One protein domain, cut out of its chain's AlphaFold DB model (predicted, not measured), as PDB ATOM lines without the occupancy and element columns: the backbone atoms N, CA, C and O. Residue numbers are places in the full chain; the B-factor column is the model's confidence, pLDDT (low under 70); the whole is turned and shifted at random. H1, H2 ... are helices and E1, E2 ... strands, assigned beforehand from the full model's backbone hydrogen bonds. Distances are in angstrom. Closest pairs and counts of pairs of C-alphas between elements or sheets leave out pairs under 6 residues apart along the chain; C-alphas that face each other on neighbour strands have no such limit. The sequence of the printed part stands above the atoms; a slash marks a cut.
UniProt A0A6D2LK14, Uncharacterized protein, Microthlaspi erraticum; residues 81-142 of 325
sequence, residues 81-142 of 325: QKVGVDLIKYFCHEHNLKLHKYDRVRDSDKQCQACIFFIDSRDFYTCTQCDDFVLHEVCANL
ATOM      1  N   GLN A  81     167.649 126.702  94.774       92.19
ATOM      2  CA  GLN A  81     167.132 125.950  93.635       92.19
ATOM      3  C   GLN A  81     165.729 125.424  93.955       92.19
ATOM      4  O   GLN A  81     165.524 124.820  95.009       92.19
ATOM      5  N   LYS A  82     164.762 125.590  93.048       92.44
ATOM      6  CA  LYS A  82     163.444 124.943  93.175       92.44
ATOM      7  C   LYS A  82     163.564 123.457  92.834       92.44
ATOM      8  O   LYS A  82     164.008 123.113  91.743       92.44
ATOM      9  N   VAL A  83     163.164 122.586  93.758       93.75
ATOM     10  CA  VAL A  83     163.198 121.118  93.590       93.75
ATOM     11  C   VAL A  83     161.798 120.489  93.595       93.75
ATOM     12  O   VAL A  83     161.652 119.301  93.328       93.75
ATOM     13  N   GLY A  84     160.758 121.285  93.853       90.88
ATOM     14  CA  GLY A  84     159.349 120.900  93.758       90.88
ATOM     15  C   GLY A  84     158.433 122.125  93.833       90.88
ATOM     16  O   GLY A  84     158.924 123.247  93.936       90.88
ATOM     17  N   VAL A  85     157.110 121.911  93.797       87.12
ATOM     18  CA  VAL A  85     156.092 122.991  93.802       87.12
ATOM     19  C   VAL A  85     156.303 123.957  94.970       87.12
ATOM     20  O   VAL A  85     156.371 125.163  94.763       87.12
ATOM     21  N   ASP A  86     156.514 123.403  96.163       92.44
ATOM     22  CA  ASP A  86     156.733 124.147  97.404       92.44
ATOM     23  C   ASP A  86     158.054 123.747  98.074       92.44
ATOM     24  O   ASP A  86     158.195 123.891  99.280       92.44
ATOM     25  N   LEU A  87     159.014 123.185  97.330       95.50
ATOM     26  CA  LEU A  87     160.273 122.676  97.885       95.50
ATOM     27  C   LEU A  87     161.472 123.367  97.245       95.50
ATOM     28  O   LEU A  87     161.596 123.413  96.017       95.50
ATOM     29  N   ILE A  88     162.386 123.847  98.083       95.38
ATOM     30  CA  ILE A  88     163.620 124.504  97.658       95.38
ATOM     31  C   ILE A  88     164.841 123.861  98.316       95.38
ATOM     32  O   ILE A  88     164.783 123.423  99.463       95.38
ATOM     33  N   LYS A  89     165.967 123.853  97.606       94.38
ATOM     34  CA  LYS A  89     167.290 123.572  98.162       94.38
ATOM     35  C   LYS A  89     167.995 124.900  98.416       94.38
ATOM     36  O   LYS A  89     168.391 125.584  97.469       94.38
ATOM     37  N   TYR A  90     168.096 125.287  99.685       92.56
ATOM     38  CA  TYR A  90     168.656 126.577 100.084       92.56
ATOM     39  C   TYR A  90     170.189 126.541 100.082       92.56
ATOM     40  O   TYR A  90     170.780 125.554 100.505       92.56
ATOM     41  N   PHE A  91     170.858 127.605  99.620       89.44
ATOM     42  CA  PHE A  91     172.303 127.553  99.327       89.44
ATOM     43  C   PHE A  91     173.210 127.186 100.513       89.44
ATOM     44  O   PHE A  91     174.340 126.747 100.309       89.44
ATOM     45  N   CYS A  92     172.744 127.411 101.741       86.75
ATOM     46  CA  CYS A  92     173.516 127.205 102.962       86.75
ATOM     47  C   CYS A  92     172.881 126.220 103.940       86.75
ATOM     48  O   CYS A  92     173.240 126.210 105.119       86.75
ATOM     49  N   HIS A  93     171.905 125.443 103.480       89.94
ATOM     50  CA  HIS A  93     171.263 124.420 104.286       89.94
ATOM     51  C   HIS A  93     171.164 123.130 103.474       89.94
ATOM     52  O   HIS A  93     170.778 123.152 102.309       89.94
ATOM     53  N   GLU A  94     171.570 122.015 104.072       90.94
ATOM     54  CA  GLU A  94     171.725 120.738 103.365       90.94
ATOM     55  C   GLU A  94     170.381 120.130 102.948       90.94
ATOM     56  O   GLU A  94     170.244 119.584 101.851       90.94
ATOM     57  N   HIS A  95     169.379 120.259 103.815       94.25
ATOM     58  CA  HIS A  95     168.052 119.707 103.608       94.25
ATOM     59  C   HIS A  95     167.157 120.634 102.785       94.25
ATOM     60  O   HIS A  95     167.347 121.850 102.716       94.25
ATOM     61  N   ASN A  96     166.120 120.043 102.198       95.62
ATOM     62  CA  ASN A  96     165.116 120.808 101.484       95.62
ATOM     63  C   ASN A  96     164.228 121.584 102.460       95.62
ATOM     64  O   ASN A  96     163.852 121.105 103.532       95.62
ATOM     65  N   LEU A  97     163.873 122.788 102.040       95.62
ATOM     66  CA  LEU A  97     162.947 123.672 102.718       95.62
ATOM     67  C   LEU A  97     161.592 123.595 102.023       95.62
ATOM     68  O   LEU A  97     161.524 123.672 100.797       95.62
ATOM     69  N   LYS A  98     160.520 123.470 102.800       95.69
ATOM     70  CA  LYS A  98     159.139 123.454 102.327       95.69
ATOM     71  C   LYS A  98     158.461 124.790 102.604       95.69
ATOM     72  O   LYS A  98     158.556 125.296 103.715       95.69
ATOM     73  N   LEU A  99     157.782 125.351 101.608       94.06
ATOM     74  CA  LEU A  99     156.980 126.560 101.754       94.06
ATOM     75  C   LEU A  99     155.689 126.236 102.511       94.06
ATOM     76  O   LEU A  99     154.946 125.321 102.154       94.06
ATOM     77  N   HIS A 100     155.410 127.030 103.532       90.12
ATOM     78  CA  HIS A 100     154.170 127.035 104.282       90.12
ATOM     79  C   HIS A 100     153.500 128.393 104.110       90.12
ATOM     80  O   HIS A 100     154.098 129.443 104.368       90.12
ATOM     81  N   LYS A 101     152.240 128.360 103.672       86.88
ATOM     82  CA  LYS A 101     151.402 129.555 103.646       86.88
ATOM     83  C   LYS A 101     150.968 129.893 105.057       86.88
ATOM     84  O   LYS A 101     150.612 129.002 105.825       86.88
ATOM     85  N   TYR A 102     150.976 131.178 105.375       78.38
ATOM     86  CA  TYR A 102     150.493 131.643 106.663       78.38
ATOM     87  C   TYR A 102     148.986 131.371 106.804       78.38
ATOM     88  O   TYR A 102     148.177 131.836 105.999       78.38
ATOM     89  N   ASP A 103     148.604 130.630 107.840       77.75
ATOM     90  CA  ASP A 103     147.238 130.143 108.074       77.75
ATOM     91  C   ASP A 103     146.454 130.975 109.107       77.75
ATOM     92  O   ASP A 103     145.346 130.605 109.492       77.75
ATOM     93  N   ARG A 104     146.989 132.136 109.518       68.00
ATOM     94  CA  ARG A 104     146.417 133.034 110.547       68.00
ATOM     95  C   ARG A 104     146.435 132.475 111.968       68.00
ATOM     96  O   ARG A 104     145.911 133.130 112.871       68.00
ATOM     97  N   VAL A 105     147.079 131.332 112.190       64.44
ATOM     98  CA  VAL A 105     147.377 130.816 113.523       64.44
ATOM     99  C   VAL A 105     148.767 131.312 113.916       64.44
ATOM    100  O   VAL A 105     149.727 131.220 113.153       64.44
ATOM    101  N   ARG A 106     148.881 131.918 115.102       55.28
ATOM    102  CA  ARG A 106     150.182 132.354 115.619       55.28
ATOM    103  C   ARG A 106     150.914 131.144 116.180       55.28
ATOM    104  O   ARG A 106     150.509 130.619 117.210       55.28
ATOM    105  N   ASP A 107     151.993 130.755 115.520       60.78
ATOM    106  CA  ASP A 107     152.998 129.860 116.086       60.78
ATOM    107  C   ASP A 107     154.064 130.746 116.744       60.78
ATOM    108  O   ASP A 107     154.996 131.223 116.094       60.78
ATOM    109  N   SER A 108     153.838 131.096 118.016       59.97
ATOM    110  CA  SER A 108     154.620 132.104 118.752       59.97
ATOM    111  C   SER A 108     156.095 131.752 118.923       59.97
ATOM    112  O   SER A 108     156.884 132.621 119.292       59.97
ATOM    113  N   ASP A 109     156.468 130.510 118.628       72.31
ATOM    114  CA  ASP A 109     157.760 129.961 119.018       72.31
ATOM    115  C   ASP A 109     158.725 129.876 117.825       72.31
ATOM    116  O   ASP A 109     159.934 129.724 118.004       72.31
ATOM    117  N   LYS A 110     158.227 130.050 116.591       81.00
ATOM    118  CA  LYS A 110     159.061 130.017 115.384       81.00
ATOM    119  C   LYS A 110     159.663 131.382 115.077       81.00
ATOM    120  O   LYS A 110     158.957 132.360 114.823       81.00
ATOM    121  N   GLN A 111     160.990 131.427 115.015       85.31
ATOM    122  CA  GLN A 111     161.758 132.597 114.599       85.31
ATOM    123  C   GLN A 111     162.488 132.329 113.288       85.31
ATOM    124  O   GLN A 111     162.994 131.239 113.039       85.31
ATOM    125  N   CYS A 112     162.559 133.349 112.437       86.06
ATOM    126  CA  CYS A 112     163.353 133.289 111.224       86.06
ATOM    127  C   CYS A 112     164.846 133.344 111.563       86.06
ATOM    128  O   CYS A 112     165.313 134.336 112.116       86.06
ATOM    129  N   GLN A 113     165.620 132.355 111.121       88.94
ATOM    130  CA  GLN A 113     167.063 132.288 111.371       88.94
ATOM    131  C   GLN A 113     167.854 133.428 110.710       88.94
ATOM    132  O   GLN A 113     168.936 133.804 111.158       88.94
ATOM    133  N   ALA A 114     167.307 134.006 109.641       87.50
ATOM    134  CA  ALA A 114     167.957 135.085 108.924       87.50
ATOM    135  C   ALA A 114     167.776 136.439 109.622       87.50
ATOM    136  O   ALA A 114     168.761 137.142 109.824       87.50
ATOM    137  N   CYS A 115     166.546 136.829 109.980       84.44
ATOM    138  CA  CYS A 115     166.269 138.163 110.534       84.44
ATOM    139  C   CYS A 115     165.974 138.162 112.041       84.44
ATOM    140  O   CYS A 115     165.798 139.232 112.620       84.44
ATOM    141  N   ILE A 116     165.907 136.984 112.670       84.62
ATOM    142  CA  ILE A 116     165.639 136.763 114.103       84.62
ATOM    143  C   ILE A 116     164.244 137.249 114.547       84.62
ATOM    144  O   ILE A 116     163.922 137.299 115.729       84.62
ATOM    145  N   PHE A 117     163.371 137.604 113.601       80.50
ATOM    146  CA  PHE A 117     161.986 137.968 113.899       80.50
ATOM    147  C   PHE A 117     161.077 136.747 113.848       80.50
ATOM    148  O   PHE A 117     161.326 135.802 113.098       80.50
ATOM    149  N   PHE A 118     159.996 136.800 114.620       79.31
ATOM    150  CA  PHE A 118     158.978 135.759 114.662       79.31
ATOM    151  C   PHE A 118     158.287 135.560 113.306       79.31
ATOM    152  O   PHE A 118     158.188 136.469 112.474       79.31
ATOM    153  N   ILE A 119     157.785 134.350 113.087       77.56
ATOM    154  CA  ILE A 119     156.896 134.031 111.973       77.56
ATOM    155  C   ILE A 119     155.463 134.383 112.392       77.56
ATOM    156  O   ILE A 119     154.740 133.562 112.942       77.56
ATOM    157  N   ASP A 120     155.051 135.633 112.178       66.25
ATOM    158  CA  ASP A 120     153.798 136.158 112.744       66.25
ATOM    159  C   ASP A 120     152.686 136.439 111.719       66.25
ATOM    160  O   ASP A 120     151.525 136.566 112.113       66.25
ATOM    161  N   SER A 121     153.019 136.574 110.430       64.69
ATOM    162  CA  SER A 121     152.095 137.112 109.415       64.69
ATOM    163  C   SER A 121     152.509 136.879 107.954       64.69
ATOM    164  O   SER A 121     151.973 137.508 107.037       64.69
ATOM    165  N   ARG A 122     153.516 136.039 107.701       69.50
ATOM    166  CA  ARG A 122     154.139 135.894 106.376       69.50
ATOM    167  C   ARG A 122     154.349 134.432 106.048       69.50
ATOM    168  O   ARG A 122     154.699 133.668 106.938       69.50
ATOM    169  N   ASP A 123     154.224 134.105 104.767       85.44
ATOM    170  CA  ASP A 123     154.655 132.819 104.233       85.44
ATOM    171  C   ASP A 123     156.130 132.588 104.574       85.44
ATOM    172  O   ASP A 123     156.948 133.521 104.657       85.44
ATOM    173  N   PHE A 124     156.452 131.334 104.846       88.56
ATOM    174  CA  PHE A 124     157.729 130.955 105.420       88.56
ATOM    175  C   PHE A 124     158.135 129.571 104.948       88.56
ATOM    176  O   PHE A 124     157.304 128.727 104.628       88.56
ATOM    177  N   TYR A 125     159.435 129.344 104.908       93.12
ATOM    178  CA  TYR A 125     160.020 128.049 104.655       93.12
ATOM    179  C   TYR A 125     160.419 127.387 105.968       93.12
ATOM    180  O   TYR A 125     161.044 128.026 106.817       93.12
ATOM    181  N   THR A 126     160.124 126.100 106.102       93.31
ATOM    182  CA  THR A 126     160.647 125.240 107.171       93.31
ATOM    183  C   THR A 126     161.474 124.125 106.564       93.31
ATOM    184  O   THR A 126     161.162 123.616 105.486       93.31
ATOM    185  N   CYS A 127     162.552 123.732 107.228       94.56
ATOM    186  CA  CYS A 127     163.275 122.538 106.824       94.56
ATOM    187  C   CYS A 127     162.427 121.279 107.069       94.56
ATOM    188  O   CYS A 127     161.719 121.167 108.065       94.56
ATOM    189  N   THR A 128     162.513 120.302 106.163       92.62
ATOM    190  CA  THR A 128     161.796 119.023 106.303       92.62
ATOM    191  C   THR A 128     162.402 118.078 107.345       92.62
ATOM    192  O   THR A 128     161.829 117.026 107.602       92.62
ATOM    193  N   GLN A 129     163.594 118.392 107.861       93.44
ATOM    194  CA  GLN A 129     164.376 117.523 108.753       93.44
ATOM    195  C   GLN A 129     164.907 118.241 110.005       93.44
ATOM    196  O   GLN A 129     165.246 117.577 110.979       93.44
ATOM    197  N   CYS A 130     164.997 119.575 109.992       91.25
ATOM    198  CA  CYS A 130     165.493 120.390 111.100       91.25
ATOM    199  C   CYS A 130     164.374 121.307 111.595       91.25
ATOM    200  O   CYS A 130     163.956 122.209 110.867       91.25
ATOM    201  N   ASP A 131     163.912 121.103 112.826       84.06
ATOM    202  CA  ASP A 131     162.805 121.884 113.395       84.06
ATOM    203  C   ASP A 131     163.179 123.354 113.659       84.06
ATOM    204  O   ASP A 131     162.315 124.231 113.693       84.06
ATOM    205  N   ASP A 132     164.471 123.639 113.813       85.12
ATOM    206  CA  ASP A 132     165.032 124.950 114.138       85.12
ATOM    207  C   ASP A 132     165.346 125.815 112.904       85.12
ATOM    208  O   ASP A 132     165.577 127.021 113.030       85.12
ATOM    209  N   PHE A 133     165.337 125.243 111.695       90.94
ATOM    210  CA  PHE A 133     165.661 125.989 110.481       90.94
ATOM    211  C   PHE A 133     164.407 126.530 109.793       90.94
ATOM    212  O   PHE A 133     163.776 125.870 108.959       90.94
ATOM    213  N   VAL A 134     164.072 127.779 110.126       90.94
ATOM    214  CA  VAL A 134     162.907 128.492 109.598       90.94
ATOM    215  C   VAL A 134     163.330 129.816 108.964       90.94
ATOM    216  O   VAL A 134     164.145 130.557 109.515       90.94
ATOM    217  N   LEU A 135     162.772 130.152 107.801       90.31
ATOM    218  CA  LEU A 135     163.028 131.410 107.095       90.31
ATOM    219  C   LEU A 135     161.719 132.052 106.646       90.31
ATOM    220  O   LEU A 135     160.871 131.365 106.090       90.31
ATOM    221  N   HIS A 136     161.551 133.372 106.781       87.44
ATOM    222  CA  HIS A 136     160.494 134.045 106.015       87.44
ATOM    223  C   HIS A 136     160.748 133.853 104.520       87.44
ATOM    224  O   HIS A 136     161.900 133.873 104.085       87.44
ATOM    225  N   GLU A 137     159.684 133.775 103.721       86.62
ATOM    226  CA  GLU A 137     159.786 133.719 102.260       86.62
ATOM    227  C   GLU A 137     160.670 134.858 101.725       86.62
ATOM    228  O   GLU A 137     161.578 134.629 100.933       86.62
ATOM    229  N   VAL A 138     160.479 136.085 102.218       84.50
ATOM    230  CA  VAL A 138     161.297 137.240 101.801       84.50
ATOM    231  C   VAL A 138     162.765 137.068 102.183       84.50
ATOM    232  O   VAL A 138     163.637 137.384 101.383       84.50
ATOM    233  N   CYS A 139     163.048 136.543 103.376       87.12
ATOM    234  CA  CYS A 139     164.418 136.305 103.824       87.12
ATOM    235  C   CYS A 139     165.109 135.221 102.984       87.12
ATOM    236  O   CYS A 139     166.294 135.350 102.694       87.12
ATOM    237  N   ALA A 140     164.373 134.188 102.563       89.44
ATOM    238  CA  ALA A 140     164.881 133.160 101.659       89.44
ATOM    239  C   ALA A 140     165.134 133.696 100.237       89.44
ATOM    240  O   ALA A 140     165.991 133.183  99.532       89.44
ATOM    241  N   ASN A 141     164.419 134.738  99.809       86.88
ATOM    242  CA  ASN A 141     164.584 135.356  98.490       86.88
ATOM    243  C   ASN A 141     165.640 136.477  98.452       86.88
ATOM    244  O   ASN A 141     165.806 137.120  97.416       86.88
ATOM    245  N   LEU A 142     166.351 136.738  99.553       83.81
ATOM    246  CA  LEU A 142     167.406 137.749  99.575       83.81
ATOM    247  C   LEU A 142     168.527 137.397  98.583       83.81
ATOM    248  O   LEU A 142     168.977 136.250  98.553       83.81
TER     249      LEU A 142
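What this domain is: This is residues 81 to 142 of the 325 residues of an uncharacterized protein of Microthlaspi erraticum (UniProt A0A6D2LK14). With little regular structure, the domain is a small, strongly twisted antiparallel sheet, a meander in the order E1 E2 E3 E4 E5, each strand beside the one before, with a short helix, H1, over one face and a wide loop, residues 101 to 123, between E3 and E4. Of 62 printed residues, 24 are in named elements, mostly strand, H1 last. It is compact, radius of gyration of the C-alphas 10.7 A, spanning 28 by 22 by 21 A.

How they stand to each other: Within hydrogen-bond range, E3, residues 96 to 100, pairs with E2, residues 87 to 90, by N 97 and O 88, 2.8 A, and with E4, residues 124 to 127, by N 98 and O 126, 2.8 A. Edge strands E1, residues 81 to 84, and E5, residues 134 to 136, are apart; E1 and E2 form a hairpin, N 89 and O 81 at 2.8 A, as do E4 and E5, N 125 and O 135 at 2.7 A. H1, residues 137 to 140, is on the sheet, height 8.4 A, only just over E4 with 3 C-alphas.

Where its parts are: E1 begins at C-alpha 81, (167.132, 125.950, 93.635). E3 measures 12.9 A. H1 ends at C-alpha 140, (164.881, 133.160, 101.659).

The domain as a whole: The printed part has no cut. The link E3 to E4 is long. Residues 104 to 108 and 120 to 122 have pLDDT under 70.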